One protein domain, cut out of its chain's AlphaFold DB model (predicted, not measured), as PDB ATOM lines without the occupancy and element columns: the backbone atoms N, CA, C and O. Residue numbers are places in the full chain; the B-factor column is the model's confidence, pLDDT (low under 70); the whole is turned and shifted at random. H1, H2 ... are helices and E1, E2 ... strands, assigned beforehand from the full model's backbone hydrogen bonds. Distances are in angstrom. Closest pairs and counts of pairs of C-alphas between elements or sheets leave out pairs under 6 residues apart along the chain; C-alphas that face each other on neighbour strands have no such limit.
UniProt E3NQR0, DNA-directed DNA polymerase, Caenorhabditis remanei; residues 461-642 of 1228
ATOM      1  N   ARG A 461     -59.360  22.575  10.045       79.12
ATOM      2  CA  ARG A 461     -59.222  21.707  11.228       79.12
ATOM      3  C   ARG A 461     -57.847  21.833  11.893       79.12
ATOM      4  O   ARG A 461     -57.510  21.023  12.747       79.12
ATOM      5  N   ARG A 462     -57.014  22.783  11.453       85.31
ATOM      6  CA  ARG A 462     -55.666  22.997  12.001       85.31
ATOM      7  C   ARG A 462     -55.741  24.039  13.114       85.31
ATOM      8  O   ARG A 462     -56.277  25.126  12.895       85.31
ATOM      9  N   ARG A 463     -55.220  23.690  14.285       88.31
ATOM     10  CA  ARG A 463     -55.185  24.512  15.496       88.31
ATOM     11  C   ARG A 463     -53.746  24.701  15.964       88.31
ATOM     12  O   ARG A 463     -52.935  23.780  15.839       88.31
ATOM     13  N   VAL A 464     -53.457  25.879  16.500       91.69
ATOM     14  CA  VAL A 464     -52.219  26.194  17.221       91.69
ATOM     15  C   VAL A 464     -52.631  26.727  18.586       91.69
ATOM     16  O   VAL A 464     -53.124  27.844  18.675       91.69
ATOM     17  N   TYR A 465     -52.494  25.914  19.626       93.19
ATOM     18  CA  TYR A 465     -52.735  26.348  21.004       93.19
ATOM     19  C   TYR A 465     -51.436  26.897  21.554       93.19
ATOM     20  O   TYR A 465     -50.413  26.245  21.372       93.19
ATOM     21  N   PHE A 466     -51.441  28.074  22.162       94.75
ATOM     22  CA  PHE A 466     -50.209  28.660  22.669       94.75
ATOM     23  C   PHE A 466     -50.447  29.506  23.908       94.75
ATOM     24  O   PHE A 466     -51.568  29.953  24.148       94.75
ATOM     25  N   ASP A 467     -49.360  29.719  24.635       94.44
ATOM     26  CA  ASP A 467     -49.290  30.603  25.783       94.44
ATOM     27  C   ASP A 467     -47.922  31.312  25.837       94.44
ATOM     28  O   ASP A 467     -46.966  30.898  25.156       94.44
ATOM     29  N   ILE A 468     -47.867  32.442  26.546       92.44
ATOM     30  CA  ILE A 468     -46.704  33.330  26.626       92.44
ATOM     31  C   ILE A 468     -46.500  33.792  28.067       92.44
ATOM     32  O   ILE A 468     -47.317  34.541  28.595       92.44
ATOM     33  N   GLU A 469     -45.325  33.507  28.622       91.94
ATOM     34  CA  GLU A 469     -44.880  34.144  29.860       91.94
ATOM     35  C   GLU A 469     -44.050  35.381  29.557       91.94
ATOM     36  O   GLU A 469     -43.211  35.397  28.645       91.94
ATOM     37  N   SER A 470     -44.275  36.427  30.345       90.44
ATOM     38  CA  SER A 470     -43.608  37.717  30.198       90.44
ATOM     39  C   SER A 470     -43.092  38.224  31.538       90.44
ATOM     40  O   SER A 470     -43.634  37.896  32.589       90.44
ATOM     41  N   ARG A 471     -42.053  39.057  31.488       89.06
ATOM     42  CA  ARG A 471     -41.598  39.854  32.631       89.06
ATOM     43  C   ARG A 471     -41.992  41.312  32.447       89.06
ATOM     44  O   ARG A 471     -41.915  41.822  31.329       89.06
ATOM     45  N   ALA A 472     -42.321  41.985  33.541       82.75
ATOM     46  CA  ALA A 472     -42.448  43.435  33.557       82.75
ATOM     47  C   ALA A 472     -41.068  44.079  33.732       82.75
ATOM     48  O   ALA A 472     -40.264  43.636  34.553       82.75
ATOM     49  N   ASP A 473     -40.794  45.127  32.971       78.44
ATOM     50  CA  ASP A 473     -39.712  46.056  33.265       78.44
ATOM     51  C   ASP A 473     -40.151  46.991  34.402       78.44
ATOM     52  O   ASP A 473     -41.179  47.656  34.298       78.44
ATOM     53  N   GLU A 474     -39.400  47.030  35.502       75.19
ATOM     54  CA  GLU A 474     -39.775  47.799  36.699       75.19
ATOM     55  C   GLU A 474     -39.701  49.318  36.491       75.19
ATOM     56  O   GLU A 474     -40.379  50.069  37.188       75.19
ATOM     57  N   SER A 475     -38.906  49.778  35.523       72.69
ATOM     58  CA  SER A 475     -38.708  51.201  35.240       72.69
ATOM     59  C   SER A 475     -39.734  51.754  34.251       72.69
ATOM     60  O   SER A 475     -40.181  52.892  34.390       72.69
ATOM     61  N   THR A 476     -40.135  50.946  33.264       72.56
ATOM     62  CA  THR A 476     -41.048  51.366  32.186       72.56
ATOM     63  C   THR A 476     -42.444  50.753  32.286       72.56
ATOM     64  O   THR A 476     -43.363  51.211  31.609       72.56
ATOM     65  N   GLY A 477     -42.623  49.703  33.093       70.31
ATOM     66  CA  GLY A 477     -43.844  48.894  33.144       70.31
ATOM     67  C   GLY A 477     -44.070  48.023  31.900       70.31
ATOM     68  O   GLY A 477     -45.115  47.377  31.783       70.31
ATOM     69  N   GLN A 478     -43.128  47.998  30.949       74.00
ATOM     70  CA  GLN A 478     -43.275  47.279  29.686       74.00
ATOM     71  C   GLN A 478     -43.168  45.760  29.883       74.00
ATOM     72  O   GLN A 478     -42.296  45.266  30.589       74.00
ATOM     73  N   GLN A 479     -44.042  45.003  29.216       81.25
ATOM     74  CA  GLN A 479     -44.013  43.539  29.234       81.25
ATOM     75  C   GLN A 479     -43.075  42.991  28.151       81.25
ATOM     76  O   GLN A 479     -43.217  43.311  26.967       81.25
ATOM     77  N   HIS A 480     -42.147  42.125  28.549       85.94
ATOM     78  CA  HIS A 480     -41.202  41.444  27.670       85.94
ATOM     79  C   HIS A 480     -41.460  39.935  27.685       85.94
ATOM     80  O   HIS A 480     -41.266  39.319  28.733       85.94
ATOM     81  N   PRO A 481     -41.834  39.318  26.550       91.56
ATOM     82  CA  PRO A 481     -41.970  37.867  26.456       91.56
ATOM     83  C   PRO A 481     -40.649  37.163  26.767       91.56
ATOM     84  O   PRO A 481     -39.619  37.499  26.178       91.56
ATOM     85  N   VAL A 482     -40.686  36.174  27.657       93.69
ATOM     86  CA  VAL A 482     -39.517  35.375  28.069       93.69
ATOM     87  C   VAL A 482     -39.644  33.903  27.693       93.69
ATOM     88  O   VAL A 482     -38.631  33.225  27.518       93.69
ATOM     89  N   LEU A 483     -40.874  33.416  27.522       94.44
ATOM     90  CA  LEU A 483     -41.179  32.049  27.126       94.44
ATOM     91  C   LEU A 483     -42.441  32.038  26.262       94.44
ATOM     92  O   LEU A 483     -43.448  32.640  26.606       94.44
ATOM     93  N   PHE A 484     -42.378  31.333  25.139       95.62
ATOM     94  CA  PHE A 484     -43.498  31.030  24.261       95.62
ATOM     95  C   PHE A 484     -43.555  29.525  24.039       95.62
ATOM     96  O   PHE A 484     -42.577  28.911  23.591       95.62
ATOM     97  N   VAL A 485     -44.721  28.942  24.301       95.00
ATOM     98  CA  VAL A 485     -44.992  27.521  24.094       95.00
ATOM     99  C   VAL A 485     -46.197  27.387  23.176       95.00
ATOM    100  O   VAL A 485     -47.234  27.994  23.413       95.00
ATOM    101  N   ALA A 486     -46.080  26.584  22.118       94.88
ATOM    102  CA  ALA A 486     -47.172  26.346  21.180       94.88
ATOM    103  C   ALA A 486     -47.293  24.879  20.763       94.88
ATOM    104  O   ALA A 486     -46.315  24.239  20.380       94.88
ATOM    105  N   LEU A 487     -48.520  24.366  20.747       93.69
ATOM    106  CA  LEU A 487     -48.867  23.011  20.345       93.69
ATOM    107  C   LEU A 487     -49.755  23.005  19.094       93.69
ATOM    108  O   LEU A 487     -50.879  23.513  19.078       93.69
ATOM    109  N   ARG A 488     -49.272  22.348  18.037       91.88
ATOM    110  CA  ARG A 488     -49.994  22.174  16.772       91.88
ATOM    111  C   ARG A 488     -50.843  20.908  16.778       91.88
ATOM    112  O   ARG A 488     -50.352  19.806  17.047       91.88
ATOM    113  N   CYS A 489     -52.114  21.061  16.408       89.38
ATOM    114  CA  CYS A 489     -53.086  19.971  16.366       89.38
ATOM    115  C   CYS A 489     -53.922  19.991  15.074       89.38
ATOM    116  O   CYS A 489     -54.371  21.039  14.614       89.38
ATOM    117  N   CYS A 490     -54.165  18.815  14.494       87.19
ATOM    118  CA  CYS A 490     -55.282  18.560  13.581       87.19
ATOM    119  C   CYS A 490     -56.376  17.740  14.276       87.19
ATOM    120  O   CYS A 490     -56.200  17.351  15.428       87.19
ATOM    121  N   SER A 491     -57.448  17.413  13.549       80.19
ATOM    122  CA  SER A 491     -58.548  16.552  14.014       80.19
ATOM    123  C   SER A 491     -58.095  15.230  14.640       80.19
ATOM    124  O   SER A 491     -58.705  14.756  15.591       80.19
ATOM    125  N   ASP A 492     -57.024  14.635  14.111       82.69
ATOM    126  CA  ASP A 492     -56.521  13.344  14.591       82.69
ATOM    127  C   ASP A 492     -55.588  13.534  15.792       82.69
ATOM    128  O   ASP A 492     -55.488  12.678  16.656       82.69
ATOM    129  N   CYS A 493     -54.901  14.676  15.862       86.25
ATOM    130  CA  CYS A 493     -54.001  15.002  16.963       86.25
ATOM    131  C   CYS A 493     -54.743  15.513  18.198       86.25
ATOM    132  O   CYS A 493     -54.209  15.407  19.296       86.25
ATOM    133  N   SER A 494     -55.942  16.078  18.039       82.75
ATOM    134  CA  SER A 494     -56.744  16.596  19.152       82.75
ATOM    135  C   SER A 494     -57.299  15.506  20.069       82.75
ATOM    136  O   SER A 494     -57.774  15.820  21.153       82.75
ATOM    137  N   THR A 495     -57.259  14.235  19.659       80.38
ATOM    138  CA  THR A 495     -57.664  13.106  20.512       80.38
ATOM    139  C   THR A 495     -56.559  12.663  21.468       80.38
ATOM    140  O   THR A 495     -56.865  12.066  22.494       80.38
ATOM    141  N   ILE A 496     -55.293  12.952  21.144       82.88
ATOM    142  CA  ILE A 496     -54.117  12.566  21.931       82.88
ATOM    143  C   ILE A 496     -53.233  13.804  22.111       82.88
ATOM    144  O   ILE A 496     -52.374  14.129  21.275       82.88
ATOM    145  N   ILE A 497     -53.474  14.509  23.216       87.38
ATOM    146  CA  ILE A 497     -52.636  15.605  23.696       87.38
ATOM    147  C   ILE A 497     -51.723  15.037  24.799       87.38
ATOM    148  O   ILE A 497     -52.243  14.517  25.785       87.38
ATOM    149  N   PRO A 498     -50.390  15.083  24.641       84.94
ATOM    150  CA  PRO A 498     -49.462  14.610  25.668       84.94
ATOM    151  C   PRO A 498     -49.506  15.533  26.890       84.94
ATOM    152  O   PRO A 498     -49.428  16.748  26.739       84.94
ATOM    153  N   ASN A 499     -49.635  14.975  28.092       87.00
ATOM    154  CA  ASN A 499     -49.573  15.741  29.345       87.00
ATOM    155  C   ASN A 499     -48.134  16.095  29.750       87.00
ATOM    156  O   ASN A 499     -47.926  17.025  30.518       87.00
ATOM    157  N   ASP A 500     -47.158  15.370  29.212       85.75
ATOM    158  CA  ASP A 500     -45.740  15.581  29.447       85.75
ATOM    159  C   ASP A 500     -45.074  16.328  28.278       85.75
ATOM    160  O   ASP A 500     -45.302  16.022  27.098       85.75
ATOM    161  N   ILE A 501     -44.236  17.311  28.612       85.94
ATOM    162  CA  ILE A 501     -43.579  18.179  27.630       85.94
ATOM    163  C   ILE A 501     -42.523  17.430  26.801       85.94
ATOM    164  O   ILE A 501     -42.368  17.717  25.613       85.94
ATOM    165  N   GLU A 502     -41.816  16.449  27.366       84.69
ATOM    166  CA  GLU A 502     -40.792  15.683  26.647       84.69
ATOM    167  C   GLU A 502     -41.424  14.743  25.622       84.69
ATOM    168  O   GLU A 502     -40.965  14.652  24.478       84.69
ATOM    169  N   GLN A 503     -42.540  14.110  25.987       84.75
ATOM    170  CA  GLN A 503     -43.347  13.351  25.035       84.75
ATOM    171  C   GLN A 503     -43.810  14.251  23.887       84.75
ATOM    172  O   GLN A 503     -43.671  13.889  22.716       84.75
ATOM    173  N   ALA A 504     -44.290  15.457  24.202       85.19
ATOM    174  CA  ALA A 504     -44.751  16.425  23.213       85.19
ATOM    175  C   ALA A 504     -43.657  16.874  22.231       85.19
ATOM    176  O   ALA A 504     -43.945  17.033  21.038       85.19
ATOM    177  N   ARG A 505     -42.406  17.030  22.697       86.44
ATOM    178  CA  ARG A 505     -41.241  17.378  21.857       86.44
ATOM    179  C   ARG A 505     -40.970  16.334  20.773       86.44
ATOM    180  O   ARG A 505     -40.594  16.697  19.662       86.44
ATOM    181  N   ASN A 506     -41.209  15.058  21.069       85.44
ATOM    182  CA  ASN A 506     -40.903  13.947  20.167       85.44
ATOM    183  C   ASN A 506     -42.045  13.594  19.197       85.44
ATOM    184  O   ASN A 506     -41.853  12.806  18.269       85.44
ATOM    185  N   MET A 507     -43.240  14.170  19.366       87.12
ATOM    186  CA  MET A 507     -44.371  13.887  18.483       87.12
ATOM    187  C   MET A 507     -44.307  14.697  17.186       87.12
ATOM    188  O   MET A 507     -44.210  15.922  17.198       87.12
ATOM    189  N   ASN A 508     -44.510  14.029  16.052       88.50
ATOM    190  CA  ASN A 508     -44.711  14.661  14.749       88.50
ATOM    191  C   ASN A 508     -46.069  14.264  14.147       88.50
ATOM    192  O   ASN A 508     -46.744  13.342  14.604       88.50
ATOM    193  N   CYS A 509     -46.520  15.009  13.140       86.94
ATOM    194  CA  CYS A 509     -47.735  14.683  12.401       86.94
ATOM    195  C   CYS A 509     -47.580  15.052  10.928       86.94
ATOM    196  O   CYS A 509     -47.423  16.222  10.589       86.94
ATOM    197  N   SER A 510     -47.748  14.079  10.031       83.38
ATOM    198  CA  SER A 510     -47.657  14.292   8.580       83.38
ATOM    199  C   SER A 510     -48.672  15.306   8.026       83.38
ATOM    200  O   SER A 510     -48.430  15.898   6.975       83.38
ATOM    201  N   LYS A 511     -49.800  15.535   8.719       81.31
ATOM    202  CA  LYS A 511     -50.883  16.431   8.274       81.31
ATOM    203  C   LYS A 511     -50.743  17.880   8.748       81.31
ATOM    204  O   LYS A 511     -51.111  18.786   7.992       81.31
ATOM    205  N   CYS A 512     -50.313  18.106   9.993       82.00
ATOM    206  CA  CYS A 512     -50.296  19.446  10.604       82.00
ATOM    207  C   CYS A 512     -48.952  19.900  11.165       82.00
ATOM    208  O   CYS A 512     -48.808  21.093  11.404       82.00
ATOM    209  N   ALA A 513     -48.009  18.991  11.401       84.56
ATOM    210  CA  ALA A 513     -46.749  19.308  12.064       84.56
ATOM    211  C   ALA A 513     -45.650  18.305  11.659       84.56
ATOM    212  O   ALA A 513     -45.211  17.502  12.491       84.56
ATOM    213  N   PRO A 514     -45.245  18.273  10.372       82.00
ATOM    214  CA  PRO A 514     -44.219  17.341   9.895       82.00
ATOM    215  C   PRO A 514     -42.854  17.595  10.557       82.00
ATOM    216  O   PRO A 514     -42.038  16.688  10.647       82.00
ATOM    217  N   ASP A 515     -42.647  18.811  11.050       86.12
ATOM    218  CA  ASP A 515     -41.473  19.331  11.751       86.12
ATOM    219  C   ASP A 515     -41.624  19.340  13.292       86.12
ATOM    220  O   ASP A 515     -40.827  19.971  13.975       86.12
ATOM    221  N   GLY A 516     -42.624  18.640  13.848       88.38
ATOM    222  CA  GLY A 516     -42.808  18.458  15.302       88.38
ATOM    223  C   GLY A 516     -43.995  19.232  15.886       88.38
ATOM    224  O   GLY A 516     -44.267  20.368  15.513       88.38
ATOM    225  N   ARG A 517     -44.781  18.630  16.779       89.81
ATOM    226  CA  ARG A 517     -46.041  19.232  17.263       89.81
ATOM    227  C   ARG A 517     -45.830  20.395  18.226       89.81
ATOM    228  O   ARG A 517     -46.617  21.339  18.169       89.81
ATOM    229  N   LEU A 518     -44.815  20.319  19.080       92.94
ATOM    230  CA  LEU A 518     -44.504  21.329  20.084       92.94
ATOM    231  C   LEU A 518     -43.439  22.302  19.566       92.94
ATOM    232  O   LEU A 518     -42.408  21.888  19.040       92.94
ATOM    233  N   LYS A 519     -43.673  23.598  19.761       94.00
ATOM    234  CA  LYS A 519     -42.692  24.659  19.565       94.00
ATOM    235  C   LYS A 519     -42.458  25.367  20.892       94.00
ATOM    236  O   LYS A 519     -43.411  25.760  21.552       94.00
ATOM    237  N   VAL A 520     -41.188  25.543  21.235       93.88
ATOM    238  CA  VAL A 520     -40.737  26.318  22.393       93.88
ATOM    239  C   VAL A 520     -39.757  27.376  21.897       93.88
ATOM    240  O   VAL A 520     -38.901  27.079  21.057       93.88
ATOM    241  N   ILE A 521     -39.930  28.614  22.353       94.75
ATOM    242  CA  ILE A 521     -39.030  29.747  22.110       94.75
ATOM    243  C   ILE A 521     -38.883  30.472  23.440       94.75
ATOM    244  O   ILE A 521     -39.883  30.812  24.059       94.75
ATOM    245  N   GLU A 522     -37.661  30.695  23.893       94.62
ATOM    246  CA  GLU A 522     -37.403  31.139  25.262       94.62
ATOM    247  C   GLU A 522     -36.072  31.881  25.354       94.62
ATOM    248  O   GLU A 522     -35.222  31.715  24.479       94.62
ATOM    249  N   CYS A 523     -35.915  32.706  26.386       92.31
ATOM    250  CA  CYS A 523     -34.659  33.383  26.718       92.31
ATOM    251  C   CYS A 523     -34.277  33.226  28.198       92.31
ATOM    252  O   CYS A 523     -33.583  34.076  28.765       92.31
ATOM    253  N   ILE A 524     -34.791  32.178  28.842       91.31
ATOM    254  CA  ILE A 524     -34.574  31.880  30.254       91.31
ATOM    255  C   ILE A 524     -33.337  31.004  30.482       91.31
ATOM    256  O   ILE A 524     -32.641  31.175  31.482       91.31
ATOM    257  N   THR A 525     -33.001  30.122  29.538       88.44
ATOM    258  CA  THR A 525     -31.796  29.292  29.619       88.44
ATOM    259  C   THR A 525     -30.532  30.072  29.252       88.44
ATOM    260  O   THR A 525     -30.567  31.090  28.554       88.44
ATOM    261  N   ILE A 526     -29.383  29.575  29.717       84.94
ATOM    262  CA  ILE A 526     -28.069  30.183  29.451       84.94
ATOM    263  C   ILE A 526     -27.781  30.228  27.941       84.94
ATOM    264  O   ILE A 526     -27.278  31.231  27.441       84.94
ATOM    265  N   GLU A 527     -28.142  29.177  27.204       86.88
ATOM    266  CA  GLU A 527     -27.877  29.060  25.763       86.88
ATOM    267  C   GLU A 527     -28.691  30.056  24.927       86.88
ATOM    268  O   GLU A 527     -28.203  30.578  23.925       86.88
ATOM    269  N   ASN A 528     -29.919  30.358  25.358       88.06
ATOM    270  CA  ASN A 528     -30.863  31.178  24.600       88.06
ATOM    271  C   ASN A 528     -31.051  32.586  25.178       88.06
ATOM    272  O   ASN A 528     -31.958  33.306  24.771       88.06
ATOM    273  N   ARG A 529     -30.177  33.033  26.084       86.88
ATOM    274  CA  ARG A 529     -30.334  34.306  26.806       86.88
ATOM    275  C   ARG A 529     -30.496  35.543  25.915       86.88
ATOM    276  O   ARG A 529     -31.173  36.493  26.294       86.88
ATOM    277  N   ASN A 530     -29.916  35.501  24.718       86.12
ATOM    278  CA  ASN A 530     -29.959  36.583  23.731       86.12
ATOM    279  C   ASN A 530     -31.104  36.435  22.709       86.12
ATOM    280  O   ASN A 530     -31.179  37.188  21.735       86.12
ATOM    281  N   VAL A 531     -31.987  35.448  22.876       87.75
ATOM    282  CA  VAL A 531     -33.133  35.237  21.990       87.75
ATOM    283  C   VAL A 531     -34.196  36.298  22.256       87.75
ATOM    284  O   VAL A 531     -34.782  36.373  23.330       87.75
ATOM    285  N   ASN A 532     -34.531  37.077  21.229       86.75
ATOM    286  CA  ASN A 532     -35.734  37.902  21.253       86.75
ATOM    287  C   ASN A 532     -36.969  37.015  21.004       86.75
ATOM    288  O   ASN A 532     -37.319  36.722  19.853       86.75
ATOM    289  N   VAL A 533     -37.607  36.573  22.092       88.50
ATOM    290  CA  VAL A 533     -38.755  35.650  22.064       88.50
ATOM    291  C   VAL A 533     -39.909  36.227  21.249       88.50
ATOM    292  O   VAL A 533     -40.424  35.542  20.367       88.50
ATOM    293  N   GLY A 534     -40.260  37.500  21.455       83.38
ATOM    294  CA  GLY A 534     -41.346  38.160  20.724       83.38
ATOM    295  C   GLY A 534     -41.134  38.170  19.204       83.38
ATOM    296  O   GLY A 534     -42.042  37.825  18.442       83.38
ATOM    297  N   SER A 535     -39.920  38.495  18.744       80.50
ATOM    298  CA  SER A 535     -39.569  38.497  17.316       80.50
ATOM    299  C   SER A 535     -39.609  37.089  16.714       80.50
ATOM    300  O   SER A 535     -40.217  36.874  15.661       80.50
ATOM    301  N   GLN A 536     -38.998  36.104  17.381       85.56
ATOM    302  CA  GLN A 536     -38.970  34.726  16.881       85.56
ATOM    303  C   GLN A 536     -40.356  34.071  16.880       85.56
ATOM    304  O   GLN A 536     -40.715  33.403  15.907       85.56
ATOM    305  N   MET A 537     -41.149  34.294  17.931       88.69
ATOM    306  CA  MET A 537     -42.539  33.852  18.020       88.69
ATOM    307  C   MET A 537     -43.360  34.401  16.857       88.69
ATOM    308  O   MET A 537     -44.025  33.631  16.170       88.69
ATOM    309  N   THR A 538     -43.272  35.707  16.595       81.38
ATOM    310  CA  THR A 538     -44.002  36.363  15.500       81.38
ATOM    311  C   THR A 538     -43.631  35.741  14.151       81.38
ATOM    312  O   THR A 538     -44.507  35.297  13.406       81.38
ATOM    313  N   LYS A 539     -42.329  35.600  13.868       82.69
ATOM    314  CA  LYS A 539     -41.836  34.963  12.634       82.69
ATOM    315  C   LYS A 539     -42.345  33.531  12.469       82.69
ATOM    316  O   LYS A 539     -42.688  33.126  11.361       82.69
ATOM    317  N   TRP A 540     -42.399  32.761  13.554       88.62
ATOM    318  CA  TRP A 540     -42.879  31.383  13.516       88.62
ATOM    319  C   TRP A 540     -44.401  31.302  13.340       88.62
ATOM    320  O   TRP A 540     -44.879  30.575  12.469       88.62
ATOM    321  N   LEU A 541     -45.167  32.065  14.121       85.75
ATOM    322  CA  LEU A 541     -46.630  32.025  14.119       85.75
ATOM    323  C   LEU A 541     -47.204  32.436  12.754       85.75
ATOM    324  O   LEU A 541     -48.112  31.777  12.249       85.75
ATOM    325  N   PHE A 542     -46.618  33.453  12.116       78.75
ATOM    326  CA  PHE A 542     -47.046  33.963  10.807       78.75
ATOM    327  C   PHE A 542     -46.358  33.298   9.604       78.75
ATOM    328  O   PHE A 542     -46.541  33.737   8.469       78.75
ATOM    329  N   ALA A 543     -45.593  32.224   9.813       77.94
ATOM    330  CA  ALA A 543     -44.962  31.495   8.722       77.94
ATOM    331  C   ALA A 543     -45.994  30.842   7.776       77.94
ATOM    332  O   ALA A 543     -47.025  30.316   8.203       77.94
ATOM    333  N   ASP A 544     -45.676  30.779   6.478       71.62
ATOM    334  CA  ASP A 544     -46.584  30.305   5.415       71.62
ATOM    335  C   ASP A 544     -47.186  28.909   5.650       71.62
ATOM    336  O   ASP A 544     -48.292  28.611   5.196       71.62
ATOM    337  N   HIS A 545     -46.480  28.030   6.361       75.38
ATOM    338  CA  HIS A 545     -46.959  26.677   6.643       75.38
ATOM    339  C   HIS A 545     -48.131  26.644   7.646       75.38
ATOM    340  O   HIS A 545     -48.892  25.673   7.655       75.38
ATOM    341  N   HIS A 546     -48.334  27.713   8.424       77.38
ATOM    342  CA  HIS A 546     -49.507  27.913   9.282       77.38
ATOM    343  C   HIS A 546     -50.698  28.531   8.547       77.38
ATOM    344  O   HIS A 546     -51.759  28.723   9.141       77.38
ATOM    345  N   ARG A 547     -50.581  28.818   7.244       73.12
ATOM    346  CA  ARG A 547     -51.668  29.420   6.473       73.12
ATOM    347  C   ARG A 547     -52.956  28.601   6.583       73.12
ATOM    348  O   ARG A 547     -53.003  27.418   6.244       73.12
ATOM    349  N   GLY A 548     -54.019  29.273   7.023       72.25
ATOM    350  CA  GLY A 548     -55.332  28.674   7.243       72.25
ATOM    351  C   GLY A 548     -55.480  27.933   8.575       72.25
ATOM    352  O   GLY A 548     -56.544  27.370   8.796       72.25
ATOM    353  N   ALA A 549     -54.477  27.910   9.455       79.94
ATOM    354  CA  ALA A 549     -54.634  27.442  10.832       79.94
ATOM    355  C   ALA A 549     -55.322  28.504  11.706       79.94
ATOM    356  O   ALA A 549     -55.293  29.694  11.390       79.94
ATOM    357  N   VAL A 550     -55.939  28.062  12.801       83.81
ATOM    358  CA  VAL A 550     -56.507  28.947  13.826       83.81
ATOM    359  C   VAL A 550     -55.627  28.879  15.068       83.81
ATOM    360  O   VAL A 550     -55.427  27.791  15.610       83.81
ATOM    361  N   ALA A 551     -55.089  30.020  15.493       86.94
ATOM    362  CA  ALA A 551     -54.317  30.132  16.724       86.94
ATOM    363  C   ALA A 551     -55.245  30.493  17.897       86.94
ATOM    364  O   ALA A 551     -56.144  31.318  17.728       86.94
ATOM    365  N   VAL A 552     -55.058  29.853  19.049       87.81
ATOM    366  CA  VAL A 552     -55.910  29.989  20.237       87.81
ATOM    367  C   VAL A 552     -55.014  30.144  21.466       87.81
ATOM    368  O   VAL A 552     -54.129  29.319  21.676       87.81
ATOM    369  N   ALA A 553     -55.280  31.171  22.268       89.31
ATOM    370  CA  ALA A 553     -54.656  31.425  23.567       89.31
ATOM    371  C   ALA A 553     -55.751  31.717  24.607       89.31
ATOM    372  O   ALA A 553     -56.868  32.093  24.230       89.31
ATOM    373  N   HIS A 554     -55.456  31.524  25.893       82.56
ATOM    374  CA  HIS A 554     -56.344  31.923  26.990       82.56
ATOM    375  C   HIS A 554     -55.917  33.279  27.562       82.56
ATOM    376  O   HIS A 554     -54.870  33.816  27.224       82.56
ATOM    377  N   ASN A 555     -56.772  33.843  28.409       75.00
ATOM    378  CA  ASN A 555     -56.501  35.069  29.161       75.00
ATOM    379  C   ASN A 555     -56.782  34.846  30.659       75.00
ATOM    380  O   ASN A 555     -57.334  35.704  31.340       75.00
ATOM    381  N   ALA A 556     -56.542  33.621  31.128       66.81
ATOM    382  CA  ALA A 556     -56.770  33.223  32.515       66.81
ATOM    383  C   ALA A 556     -55.483  33.399  33.324       66.81
ATOM    384  O   ALA A 556     -54.409  33.100  32.814       66.81
ATOM    385  N   SER A 557     -55.600  33.860  34.568       65.69
ATOM    386  CA  SER A 557     -54.473  33.997  35.497       65.69
ATOM    387  C   SER A 557     -54.374  32.759  36.388       65.69
ATOM    388  O   SER A 557     -55.370  32.384  37.008       65.69
ATOM    389  N   GLY A 558     -53.197  32.141  36.471       74.75
ATOM    390  CA  GLY A 558     -52.937  31.017  37.373       74.75
ATOM    391  C   GLY A 558     -52.221  31.417  38.666       74.75
ATOM    392  O   GLY A 558     -52.154  32.592  39.041       74.75
ATOM    393  N   ASP A 559     -51.704  30.410  39.370       84.06
ATOM    394  CA  ASP A 559     -51.074  30.528  40.696       84.06
ATOM    395  C   ASP A 559     -49.538  30.418  40.642       84.06
ATOM    396  O   ASP A 559     -48.897  29.944  41.580       84.06
ATOM    397  N   PHE A 560     -48.929  30.854  39.537       88.75
ATOM    398  CA  PHE A 560     -47.474  30.929  39.385       88.75
ATOM    399  C   PHE A 560     -46.910  32.215  40.024       88.75
ATOM    400  O   PHE A 560     -47.586  33.248  39.990       88.75
ATOM    401  N   PRO A 561     -45.682  32.209  40.585       89.56
ATOM    402  CA  PRO A 561     -45.041  33.413  41.112       89.56
ATOM    403  C   PRO A 561     -44.574  34.342  39.975       89.56
ATOM    404  O   PRO A 561     -43.385  34.486  39.707       89.56
ATOM    405  N   VAL A 562     -45.516  34.977  39.274       87.69
ATOM    406  CA  VAL A 562     -45.272  35.800  38.075       87.69
ATOM    407  C   VAL A 562     -44.328  36.980  38.324       87.69
ATOM    408  O   VAL A 562     -43.543  37.335  37.448       87.69
ATOM    409  N   LEU A 563     -44.322  37.550  39.534       87.94
ATOM    410  CA  LEU A 563     -43.397  38.632  39.896       87.94
ATOM    411  C   LEU A 563     -41.967  38.123  40.153       87.94
ATOM    412  O   LEU A 563     -41.041  38.921  40.274       87.94
ATOM    413  N   PHE A 564     -41.775  36.802  40.231       91.75
ATOM    414  CA  PHE A 564     -40.468  36.155  40.359       91.75
ATOM    415  C   PHE A 564     -39.771  35.949  39.004       91.75
ATOM    416  O   PHE A 564     -38.591  35.597  38.980       91.75
ATOM    417  N   ILE A 565     -40.467  36.186  37.881       91.25
ATOM    418  CA  ILE A 565     -39.929  36.092  36.515       91.25
ATOM    419  C   ILE A 565     -38.988  37.276  36.259       91.25
ATOM    420  O   ILE A 565     -39.333  38.254  35.595       91.25
ATOM    421  N   LYS A 566     -37.773  37.190  36.804       89.56
ATOM    422  CA  LYS A 566     -36.738  38.217  36.669       89.56
ATOM    423  C   LYS A 566     -35.408  37.618  36.226       89.56
ATOM    424  O   LYS A 566     -35.116  36.481  36.606       89.56
ATOM    425  N   PRO A 567     -34.595  38.349  35.440       87.62
ATOM    426  CA  PRO A 567     -33.346  37.833  34.897       87.62
ATOM    427  C   PRO A 567     -32.406  37.184  35.920       87.62
ATOM    428  O   PRO A 567     -31.731  36.211  35.569       87.62
ATOM    429  N   GLU A 568     -32.394  37.696  37.149       89.38
ATOM    430  CA  GLU A 568     -31.551  37.267  38.268       89.38
ATOM    431  C   GLU A 568     -31.973  35.893  38.812       89.38
ATOM    432  O   GLU A 568     -31.144  35.139  39.317       89.38
ATOM    433  N   ASN A 569     -33.247  35.530  38.648       91.88
ATOM    434  CA  ASN A 569     -33.832  34.298  39.176       91.88
ATOM    435  C   ASN A 569     -33.814  33.133  38.178       91.88
ATOM    436  O   ASN A 569     -34.246  32.031  38.507       91.88
ATOM    437  N   TYR A 570     -33.319  33.323  36.954       90.25
ATOM    438  CA  TYR A 570     -33.400  32.273  35.928       90.25
ATOM    439  C   TYR A 570     -32.515  31.054  36.213       90.25
ATOM    440  O   TYR A 570     -32.722  30.004  35.622       90.25
ATOM    441  N   THR A 571     -31.542  31.168  37.115       90.25
ATOM    442  CA  THR A 571     -30.735  30.036  37.601       90.25
ATOM    443  C   THR A 571     -31.138  29.602  39.011       90.25
ATOM    444  O   THR A 571     -30.387  28.885  39.668       90.25
ATOM    445  N   TYR A 572     -32.288  30.067  39.510       93.44
ATOM    446  CA  TYR A 572     -32.730  29.805  40.874       93.44
ATOM    447  C   TYR A 572     -33.150  28.344  41.063       93.44
ATOM    448  O   TYR A 572     -34.044  27.837  40.379       93.44
ATOM    449  N   VAL A 573     -32.525  27.704  42.052       93.31
ATOM    450  CA  VAL A 573     -32.902  26.399  42.597       93.31
ATOM    451  C   VAL A 573     -32.836  26.520  44.118       93.31
ATOM    452  O   VAL A 573     -31.755  26.687  44.681       93.31
ATOM    453  N   GLY A 574     -33.984  26.485  44.788       92.94
ATOM    454  CA  GLY A 574     -34.058  26.753  46.226       92.94
ATOM    455  C   GLY A 574     -35.457  26.535  46.802       92.94
ATOM    456  O   GLY A 574     -36.259  25.848  46.177       92.94
ATOM    457  N   PRO A 575     -35.767  27.068  47.995       91.31
ATOM    458  CA  PRO A 575     -37.121  27.047  48.551       91.31
ATOM    459  C   PRO A 575     -38.160  27.735  47.647       91.31
ATOM    460  O   PRO A 575     -37.828  28.490  46.739       91.31
ATOM    461  N   LEU A 576     -39.446  27.498  47.903       91.62
ATOM    462  CA  LEU A 576     -40.528  28.207  47.208       91.62
ATOM    463  C   LEU A 576     -40.448  29.734  47.412       91.62
ATOM    464  O   LEU A 576     -40.230  30.160  48.549       91.62
ATOM    465  N   PRO A 577     -40.707  30.550  46.368       92.19
ATOM    466  CA  PRO A 577     -40.779  32.005  46.492       92.19
ATOM    467  C   PRO A 577     -41.794  32.461  47.544       92.19
ATOM    468  O   PRO A 577     -42.787  31.779  47.799       92.19
ATOM    469  N   ASP A 578     -41.570  33.633  48.132       89.75
ATOM    470  CA  ASP A 578     -42.479  34.237  49.116       89.75
ATOM    471  C   ASP A 578     -43.822  34.674  48.509       89.75
ATOM    472  O   ASP A 578     -43.911  34.969  47.317       89.75
ATOM    473  N   ASP A 579     -44.856  34.792  49.352       87.56
ATOM    474  CA  ASP A 579     -46.243  35.107  48.954       87.56
ATOM    475  C   ASP A 579     -46.360  36.382  48.104       87.56
ATOM    476  O   ASP A 579     -47.166  36.437  47.173       87.56
ATOM    477  N   HIS A 580     -45.523  37.393  48.359       87.19
ATOM    478  CA  HIS A 580     -45.545  38.649  47.607       87.19
ATOM    479  C   HIS A 580     -45.216  38.471  46.116       87.19
ATOM    480  O   HIS A 580     -45.607  39.312  45.315       87.19
ATOM    481  N   HIS A 581     -44.575  37.368  45.709       88.31
ATOM    482  CA  HIS A 581     -44.274  37.092  44.303       88.31
ATOM    483  C   HIS A 581     -45.460  36.543  43.492       88.31
ATOM    484  O   HIS A 581     -45.395  36.492  42.262       88.31
ATOM    485  N   TYR A 582     -46.551  36.151  44.155       88.06
ATOM    486  CA  TYR A 582     -47.729  35.526  43.536       88.06
ATOM    487  C   TYR A 582     -48.806  36.533  43.115       88.06
ATOM    488  O   TYR A 582     -49.928  36.139  42.792       88.06
ATOM    489  N   ALA A 583     -48.480  37.832  43.133       83.12
ATOM    490  CA  ALA A 583     -49.408  38.921  42.826       83.12
ATOM    491  C   ALA A 583     -50.729  38.788  43.605       83.12
ATOM    492  O   ALA A 583     -51.820  38.910  43.041       83.12
ATOM    493  N   MET A 584     -50.617  38.500  44.909       81.44
ATOM    494  CA  MET A 584     -51.755  38.210  45.783       81.44
ATOM    495  C   MET A 584     -52.830  39.283  45.675       81.44
ATOM    496  O   MET A 584     -53.999  38.937  45.584       81.44
ATOM    497  N   ASP A 585     -52.457  40.561  45.602       78.94
ATOM    498  CA  ASP A 585     -53.385  41.696  45.536       78.94
ATOM    499  C   ASP A 585     -54.418  41.606  44.410       78.94
ATOM    500  O   ASP A 585     -55.545  42.062  44.594       78.94
ATOM    501  N   ASN A 586     -54.087  40.921  43.312       76.88
ATOM    502  CA  ASN A 586     -54.966  40.730  42.158       76.88
ATOM    503  C   ASN A 586     -55.930  39.535  42.302       76.88
ATOM    504  O   ASN A 586     -56.720  39.266  41.398       76.88
ATOM    505  N   LYS A 587     -55.869  38.792  43.414       79.31
ATOM    506  CA  LYS A 587     -56.698  37.609  43.695       79.31
ATOM    507  C   LYS A 587     -57.806  37.939  44.707       79.31
ATOM    508  O   LYS A 587     -57.669  38.831  45.545       79.31
ATOM    509  N   SER A 588     -58.924  37.211  44.644       79.25
ATOM    510  CA  SER A 588     -60.019  37.357  45.618       79.25
ATOM    511  C   SER A 588     -59.586  36.902  47.019       79.25
ATOM    512  O   SER A 588     -58.653  36.112  47.153       79.25
ATOM    513  N   SER A 589     -60.272  37.365  48.070       78.56
ATOM    514  CA  SER A 589     -59.961  37.001  49.465       78.56
ATOM    515  C   SER A 589     -59.927  35.487  49.697       78.56
ATOM    516  O   SER A 589     -58.999  34.988  50.327       78.56
ATOM    517  N   VAL A 590     -60.878  34.752  49.112       82.38
ATOM    518  CA  VAL A 590     -60.953  33.284  49.207       82.38
ATOM    519  C   VAL A 590     -59.743  32.615  48.551       82.38
ATOM    520  O   VAL A 590     -59.144  31.711  49.127       82.38
ATOM    521  N   VAL A 591     -59.353  33.066  47.352       83.06
ATOM    522  CA  VAL A 591     -58.206  32.491  46.629       83.06
ATOM    523  C   VAL A 591     -56.894  32.828  47.337       83.06
ATOM    524  O   VAL A 591     -56.020  31.972  47.421       83.06
ATOM    525  N   LYS A 592     -56.767  34.043  47.893       83.25
ATOM    526  CA  LYS A 592     -55.613  34.447  48.713       83.25
ATOM    527  C   LYS A 592     -55.406  33.486  49.885       83.25
ATOM    528  O   LYS A 592     -54.311  32.963  50.053       83.25
ATOM    529  N   GLU A 593     -56.456  33.213  50.657       85.88
ATOM    530  CA  GLU A 593     -56.383  32.328  51.827       85.88
ATOM    531  C   GLU A 593     -56.024  30.883  51.442       85.88
ATOM    532  O   GLU A 593     -55.137  30.271  52.047       85.88
ATOM    533  N   GLN A 594     -56.659  30.355  50.390       88.31
ATOM    534  CA  GLN A 594     -56.367  29.017  49.866       88.31
ATOM    535  C   GLN A 594     -54.914  28.897  49.394       88.31
ATOM    536  O   GLN A 594     -54.232  27.928  49.736       88.31
ATOM    537  N   LEU A 595     -54.428  29.889  48.642       87.38
ATOM    538  CA  LEU A 595     -53.072  29.893  48.110       87.38
ATOM    539  C   LEU A 595     -52.031  30.044  49.225       87.38
ATOM    540  O   LEU A 595     -51.093  29.256  49.264       87.38
ATOM    541  N   SER A 596     -52.205  30.972  50.172       88.19
ATOM    542  CA  SER A 596     -51.277  31.124  51.305       88.19
ATOM    543  C   SER A 596     -51.214  29.869  52.179       88.19
ATOM    544  O   SER A 596     -50.127  29.470  52.608       88.19
ATOM    545  N   THR A 597     -52.345  29.188  52.394       90.94
ATOM    546  CA  THR A 597     -52.380  27.906  53.119       90.94
ATOM    547  C   THR A 597     -51.605  26.826  52.363       90.94
ATOM    548  O   THR A 597     -50.763  26.139  52.942       90.94
ATOM    549  N   PHE A 598     -51.840  26.711  51.053       89.69
ATOM    550  CA  PHE A 598     -51.139  25.761  50.191       89.69
ATOM    551  C   PHE A 598     -49.627  26.025  50.137       89.69
ATOM    552  O   PHE A 598     -48.836  25.098  50.307       89.69
ATOM    553  N   LEU A 599     -49.209  27.280  49.949       89.44
ATOM    554  CA  LEU A 599     -47.797  27.670  49.912       89.44
ATOM    555  C   LEU A 599     -47.103  27.394  51.249       89.44
ATOM    556  O   LEU A 599     -45.986  26.882  51.261       89.44
ATOM    557  N   SER A 600     -47.773  27.669  52.371       89.12
ATOM    558  CA  SER A 600     -47.242  27.383  53.709       89.12
ATOM    559  C   SER A 600     -47.028  25.885  53.933       89.12
ATOM    560  O   SER A 600     -45.968  25.488  54.416       89.12
ATOM    561  N   ALA A 601     -47.985  25.046  53.521       90.94
ATOM    562  CA  ALA A 601     -47.849  23.592  53.588       90.94
ATOM    563  C   ALA A 601     -46.683  23.085  52.722       90.94
ATOM    564  O   ALA A 601     -45.833  22.339  53.198       90.94
ATOM    565  N   GLN A 602     -46.571  23.565  51.480       90.06
ATOM    566  CA  GLN A 602     -45.498  23.169  50.561       90.06
ATOM    567  C   GLN A 602     -44.101  23.603  51.037       90.06
ATOM    568  O   GLN A 602     -43.120  22.880  50.849       90.06
ATOM    569  N   ARG A 603     -43.994  24.775  51.680       89.44
ATOM    570  CA  ARG A 603     -42.752  25.221  52.331       89.44
ATOM    571  C   ARG A 603     -42.402  24.338  53.530       89.44
ATOM    572  O   ARG A 603     -41.235  23.994  53.691       89.44
ATOM    573  N   ALA A 604     -43.391  23.937  54.332       88.69
ATOM    574  CA  ALA A 604     -43.190  23.028  55.463       88.69
ATOM    575  C   ALA A 604     -42.748  21.618  55.022       88.69
ATOM    576  O   ALA A 604     -41.948  20.987  55.707       88.69
ATOM    577  N   GLU A 605     -43.205  21.154  53.856       90.19
ATOM    578  CA  GLU A 605     -42.765  19.902  53.222       90.19
ATOM    579  C   GLU A 605     -41.352  19.982  52.610       90.19
ATOM    580  O   GLU A 605     -40.818  18.977  52.141       90.19
ATOM    581  N   GLY A 606     -40.716  21.161  52.615       87.50
ATOM    582  CA  GLY A 606     -39.358  21.348  52.100       87.50
ATOM    583  C   GLY A 606     -39.256  21.250  50.576       87.50
ATOM    584  O   GLY A 606     -38.203  20.879  50.054       87.50
ATOM    585  N   LYS A 607     -40.336  21.559  49.845       89.25
ATOM    586  CA  LYS A 607     -40.353  21.482  48.381       89.25
ATOM    587  C   LYS A 607     -39.326  22.436  47.756       89.25
ATOM    588  O   LYS A 607     -39.336  23.640  48.014       89.25
ATOM    589  N   ILE A 608     -38.476  21.887  46.888       91.62
ATOM    590  CA  ILE A 608     -37.488  22.643  46.109       91.62
ATOM    591  C   ILE A 608     -38.154  23.175  44.836       91.62
ATOM    592  O   ILE A 608     -38.799  22.431  44.098       91.62
ATOM    593  N   PHE A 609     -37.983  24.466  44.579       92.69
ATOM    594  CA  PHE A 609     -38.436  25.187  43.402       92.69
ATOM    595  C   PHE A 609     -37.259  25.406  42.443       92.69
ATOM    596  O   PHE A 609     -36.317  26.140  42.750       92.69
ATOM    597  N   ASN A 610     -37.322  24.764  41.275       93.31
ATOM    598  CA  ASN A 610     -36.426  25.018  40.149       93.31
ATOM    599  C   ASN A 610     -37.151  25.926  39.154       93.31
ATOM    600  O   ASN A 610     -38.103  25.494  38.505       93.31
ATOM    601  N   PHE A 611     -36.704  27.178  39.033       92.94
ATOM    602  CA  PHE A 611     -37.414  28.184  38.244       92.94
ATOM    603  C   PHE A 611     -37.627  27.755  36.788       92.94
ATOM    604  O   PHE A 611     -38.737  27.877  36.273       92.94
ATOM    605  N   VAL A 612     -36.584  27.234  36.131       90.69
ATOM    606  CA  VAL A 612     -36.632  26.877  34.704       90.69
ATOM    607  C   VAL A 612     -37.595  25.718  34.471       90.69
ATOM    608  O   VAL A 612     -38.420  25.773  33.563       90.69
ATOM    609  N   GLU A 613     -37.525  24.675  35.295       90.75
ATOM    610  CA  GLU A 613     -38.417  23.521  35.161       90.75
ATOM    611  C   GLU A 613     -39.876  23.895  35.442       90.75
ATOM    612  O   GLU A 613     -40.770  23.515  34.682       90.75
ATOM    613  N   GLU A 614     -40.120  24.683  36.490       92.00
ATOM    614  CA  GLU A 614     -41.469  25.058  36.908       92.00
ATOM    615  C   GLU A 614     -42.134  26.026  35.919       92.00
ATOM    616  O   GLU A 614     -43.308  25.834  35.605       92.00
ATOM    617  N   ILE A 615     -41.414  27.004  35.345       92.19
ATOM    618  CA  ILE A 615     -42.000  27.918  34.346       92.19
ATOM    619  C   ILE A 615     -42.332  27.199  33.029       92.19
ATOM    620  O   ILE A 615     -43.396  27.434  32.452       92.19
ATOM    621  N   PHE A 616     -41.485  26.266  32.567       92.00
ATOM    622  CA  PHE A 616     -41.804  25.446  31.389       92.00
ATOM    623  C   PHE A 616     -43.022  24.565  31.634       92.00
ATOM    624  O   PHE A 616     -43.885  24.446  30.762       92.00
ATOM    625  N   LYS A 617     -43.082  23.932  32.809       91.12
ATOM    626  CA  LYS A 617     -44.190  23.064  33.196       91.12
ATOM    627  C   LYS A 617     -45.490  23.850  33.314       91.12
ATOM    628  O   LYS A 617     -46.509  23.383  32.819       91.12
ATOM    629  N   TYR A 618     -45.450  25.031  33.924       90.94
ATOM    630  CA  TYR A 618     -46.601  25.914  34.068       90.94
ATOM    631  C   TYR A 618     -47.157  26.345  32.703       90.94
ATOM    632  O   TYR A 618     -48.287  25.992  32.372       90.94
ATOM    633  N   CYS A 619     -46.328  26.957  31.852       91.38
ATOM    634  CA  CYS A 619     -46.761  27.428  30.534       91.38
ATOM    635  C   CYS A 619     -47.215  26.265  29.620       91.38
ATOM    636  O   CYS A 619     -48.203  26.361  28.890       91.38
ATOM    637  N   TYR A 620     -46.547  25.102  29.677       92.69
ATOM    638  CA  TYR A 620     -47.001  23.924  28.929       92.69
ATOM    639  C   TYR A 620     -48.323  23.355  29.457       92.69
ATOM    640  O   TYR A 620     -49.153  22.932  28.650       92.69
ATOM    641  N   ASN A 621     -48.540  23.339  30.776       91.56
ATOM    642  CA  ASN A 621     -49.797  22.887  31.370       91.56
ATOM    643  C   ASN A 621     -50.974  23.734  30.889       91.56
ATOM    644  O   ASN A 621     -52.019  23.180  30.553       91.56
ATOM    645  N   ASP A 622     -50.787  25.041  30.776       91.38
ATOM    646  CA  ASP A 622     -51.797  25.961  30.268       91.38
ATOM    647  C   ASP A 622     -52.145  25.667  28.797       91.38
ATOM    648  O   ASP A 622     -53.317  25.472  28.443       91.38
ATOM    649  N   VAL A 623     -51.134  25.456  27.946       92.56
ATOM    650  CA  VAL A 623     -51.328  24.994  26.559       92.56
ATOM    651  C   VAL A 623     -52.000  23.616  26.499       92.56
ATOM    652  O   VAL A 623     -52.870  23.387  25.653       92.56
ATOM    653  N   TYR A 624     -51.624  22.688  27.382       92.56
ATOM    654  CA  TYR A 624     -52.184  21.340  27.474       92.56
ATOM    655  C   TYR A 624     -53.669  21.366  27.852       92.56
ATOM    656  O   TYR A 624     -54.492  20.736  27.173       92.56
ATOM    657  N   ILE A 625     -54.023  22.109  28.906       90.81
ATOM    658  CA  ILE A 625     -55.395  22.273  29.394       90.81
ATOM    659  C   ILE A 625     -56.239  22.926  28.305       90.81
ATOM    660  O   ILE A 625     -57.326  22.427  27.995       90.81
ATOM    661  N   LEU A 626     -55.729  23.987  27.672       91.31
ATOM    662  CA  LEU A 626     -56.413  24.676  26.585       91.31
ATOM    663  C   LEU A 626     -56.658  23.743  25.393       91.31
ATOM    664  O   LEU A 626     -57.795  23.624  24.930       91.31
ATOM    665  N   ALA A 627     -55.628  23.041  24.915       91.06
ATOM    666  CA  ALA A 627     -55.729  22.140  23.768       91.06
ATOM    667  C   ALA A 627     -56.695  20.973  24.023       91.06
ATOM    668  O   ALA A 627     -57.518  20.647  23.162       91.06
ATOM    669  N   THR A 628     -56.618  20.365  25.208       90.75
ATOM    670  CA  THR A 628     -57.470  19.238  25.611       90.75
ATOM    671  C   THR A 628     -58.924  19.679  25.757       90.75
ATOM    672  O   THR A 628     -59.827  19.058  25.190       90.75
ATOM    673  N   SER A 629     -59.157  20.796  26.450       88.25
ATOM    674  CA  SER A 629     -60.499  21.339  26.675       88.25
ATOM    675  C   SER A 629     -61.157  21.768  25.367       88.25
ATOM    676  O   SER A 629     -62.309  21.416  25.115       88.25
ATOM    677  N   MET A 630     -60.422  22.461  24.492       87.25
ATOM    678  CA  MET A 630     -60.927  22.888  23.186       87.25
ATOM    679  C   MET A 630     -61.197  21.707  22.254       87.25
ATOM    680  O   MET A 630     -62.230  21.691  21.590       87.25
ATOM    681  N   GLY A 631     -60.332  20.687  22.236       86.25
ATOM    682  CA  GLY A 631     -60.557  19.475  21.443       86.25
ATOM    683  C   GLY A 631     -61.835  18.730  21.847       86.25
ATOM    684  O   GLY A 631     -62.617  18.318  20.987       86.25
ATOM    685  N   LEU A 632     -62.085  18.601  23.156       86.12
ATOM    686  CA  LEU A 632     -63.327  18.027  23.680       86.12
ATOM    687  C   LEU A 632     -64.537  18.915  23.367       86.12
ATOM    688  O   LEU A 632     -65.563  18.413  22.905       86.12
ATOM    689  N   PHE A 633     -64.410  20.226  23.578       86.50
ATOM    690  CA  PHE A 633     -65.484  21.185  23.357       86.50
ATOM    691  C   PHE A 633     -65.922  21.247  21.891       86.50
ATOM    692  O   PHE A 633     -67.110  21.101  21.619       86.50
ATOM    693  N   GLU A 634     -64.991  21.391  20.940       85.50
ATOM    694  CA  GLU A 634     -65.302  21.428  19.505       85.50
ATOM    695  C   GLU A 634     -66.032  20.155  19.053       85.50
ATOM    696  O   GLU A 634     -67.026  20.240  18.331       85.50
ATOM    697  N   ARG A 635     -65.585  18.979  19.519       85.38
ATOM    698  CA  ARG A 635     -66.192  17.687  19.174       85.38
ATOM    699  C   ARG A 635     -67.611  17.551  19.717       85.38
ATOM    700  O   ARG A 635     -68.517  17.175  18.975       85.38
ATOM    701  N   GLU A 636     -67.808  17.829  21.005       85.25
ATOM    702  CA  GLU A 636     -69.130  17.733  21.630       85.25
ATOM    703  C   GLU A 636     -70.089  18.784  21.057       85.25
ATOM    704  O   GLU A 636     -71.242  18.470  20.767       85.25
ATOM    705  N   PHE A 637     -69.608  20.007  20.818       87.75
ATOM    706  CA  PHE A 637     -70.399  21.070  20.210       87.75
ATOM    707  C   PHE A 637     -70.836  20.708  18.788       87.75
ATOM    708  O   PHE A 637     -72.017  20.825  18.459       87.75
ATOM    709  N   GLU A 638     -69.919  20.227  17.945       87.81
ATOM    710  CA  GLU A 638     -70.234  19.827  16.571       87.81
ATOM    711  C   GLU A 638     -71.190  18.629  16.531       87.81
ATOM    712  O   GLU A 638     -72.084  18.601  15.684       87.81
ATOM    713  N   LYS A 639     -71.070  17.682  17.472       87.12
ATOM    714  CA  LYS A 639     -71.994  16.544  17.604       87.12
ATOM    715  C   LYS A 639     -73.431  16.993  17.886       87.12
ATOM    716  O   LYS A 639     -74.356  16.439  17.306       87.12
ATOM    717  N   ILE A 640     -73.611  17.988  18.754       84.25
ATOM    718  CA  ILE A 640     -74.937  18.507  19.138       84.25
ATOM    719  C   ILE A 640     -75.519  19.402  18.036       84.25
ATOM    720  O   ILE A 640     -76.716  19.379  17.761       84.25
ATOM    721  N   THR A 641     -74.678  20.215  17.399       86.31
ATOM    722  CA  THR A 641     -75.143  21.356  16.598       86.31
ATOM    723  C   THR A 641     -74.910  21.224  15.096       86.31
ATOM    724  O   THR A 641     -75.416  22.043  14.328       86.31
ATOM    725  N   ASN A 642     -74.128  20.237  14.648       86.38
ATOM    726  CA  ASN A 642     -73.632  20.125  13.271       86.38
ATOM    727  C   ASN A 642     -72.881  21.388  12.787       86.38
ATOM    728  O   ASN A 642     -72.792  21.668  11.585       86.38
TER     729      ASN A 642
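Overview. This is residues 461 to 642 of the 1228 residues of the protein "DNA-directed DNA polymerase" of Caenorhabditis remanei (UniProt E3NQR0). A twisted sheet of four strands has the long helix H5 slanting across one face and the short helix H2 over the other, while a smaller, loose head made of the strand pair E5 and E6 with H3 and H4 sits off one end of the sheet. H5 starts at the head directly after E6, crosses the sheet, and sticks out beyond it with residues 636 to 641, followed by residue 642. The 182 printed residues hold five named helices and six named strands in the order E1 E2 H1 E3 H2 E4 E5 H3 H4 E6 H5, a mixed class of helices and strands. The larger sheet is mixed, in the order E3 E2 E1 E4, and E5 and E6 are antiparallel. The whole is compact, with a radius of gyration of the C-alphas of 17.9 A and spans of 48 by 41 by 31 A.

Arrangement. E1, residues 463 to 472, and E2, residues 479 to 489, form an antiparallel hairpin at 165 degrees; N 465 and O 487 are 2.9 A apart, within hydrogen-bond range. E2 bends by 64 degrees at residue 482. H1, residues 501 to 506, is on the sheet; its closest C-alphas to E3, residues 518 to 522, are those of Arg 505 and Leu 518, 5.4 A apart. E3 is an edge strand, antiparallel to E2 at 170 degrees, with N 519 and O 486 at 2.8 A. H2, residues 533 to 541, is on the sheet at a height of 8.4 A and runs along the strands, at 16 degrees to E2 on the local plane. It lies over E2, only just over that strand alone: 7 of its 9 C-alphas fall on E2 and 2 on E1. The other edge strand, E4, residues 550 to 552, is parallel to E1 at 41 degrees, with N 552 and O 464 at 2.8 A. E3, H2 and E4 form a split strand-helix-strand unit, two strands running the same way with a helix between them in the chain and E2 and E1 between them in the sheet; its crossover is right-handed. E5, residues 573 to 575, is antiparallel to E6, residues 608 to 610, with N 609 and O 574 at 2.7 A. H3, residues 579 to 582, is close to but not clearly touching H4, residues 589 to 604; their closest C-alphas, of Asp 579 and Ser 596, are 6.8 A apart. Neither is on the four-stranded sheet. H5, residues 611 to 641, is on that sheet at a height of 8.3 A, slantwise to the strands at 35 degrees to E1 on the local plane; the C-alphas of Phe 466 and Val 623 come closest, at 5.5 A. H2 and H5 lie on opposite faces, and the sheet with helices on both faces makes three layers. In H1, H2, H4 and H5 every O i to N i+4 pair is within hydrogen-bond range; H3 is too short for one, and its 1 O i to N i+3 pair is within range.

Along the chain. E1 begins at C-alpha 463, (-55.185, 24.512, 15.496), and is 29.1 A long; E2 is 28.3 A and E3 13.2 A. H4 is 22.6 A long and begins at C-alpha 589, (-59.961, 37.001, 49.465). H5, 44.0 A long, ends at C-alpha 641, (-75.143, 21.356, 16.598).

Size, cuts and confidence. The C-alphas farthest apart, of Ala 604 and Asn 642, are 52.1 A apart. The printed part has no cut. The links E2 to H1, H1 to E3 and E4 to E5 are long. The mean pLDDT of the printed part is 86.7, and residues 556 to 557 are under 70.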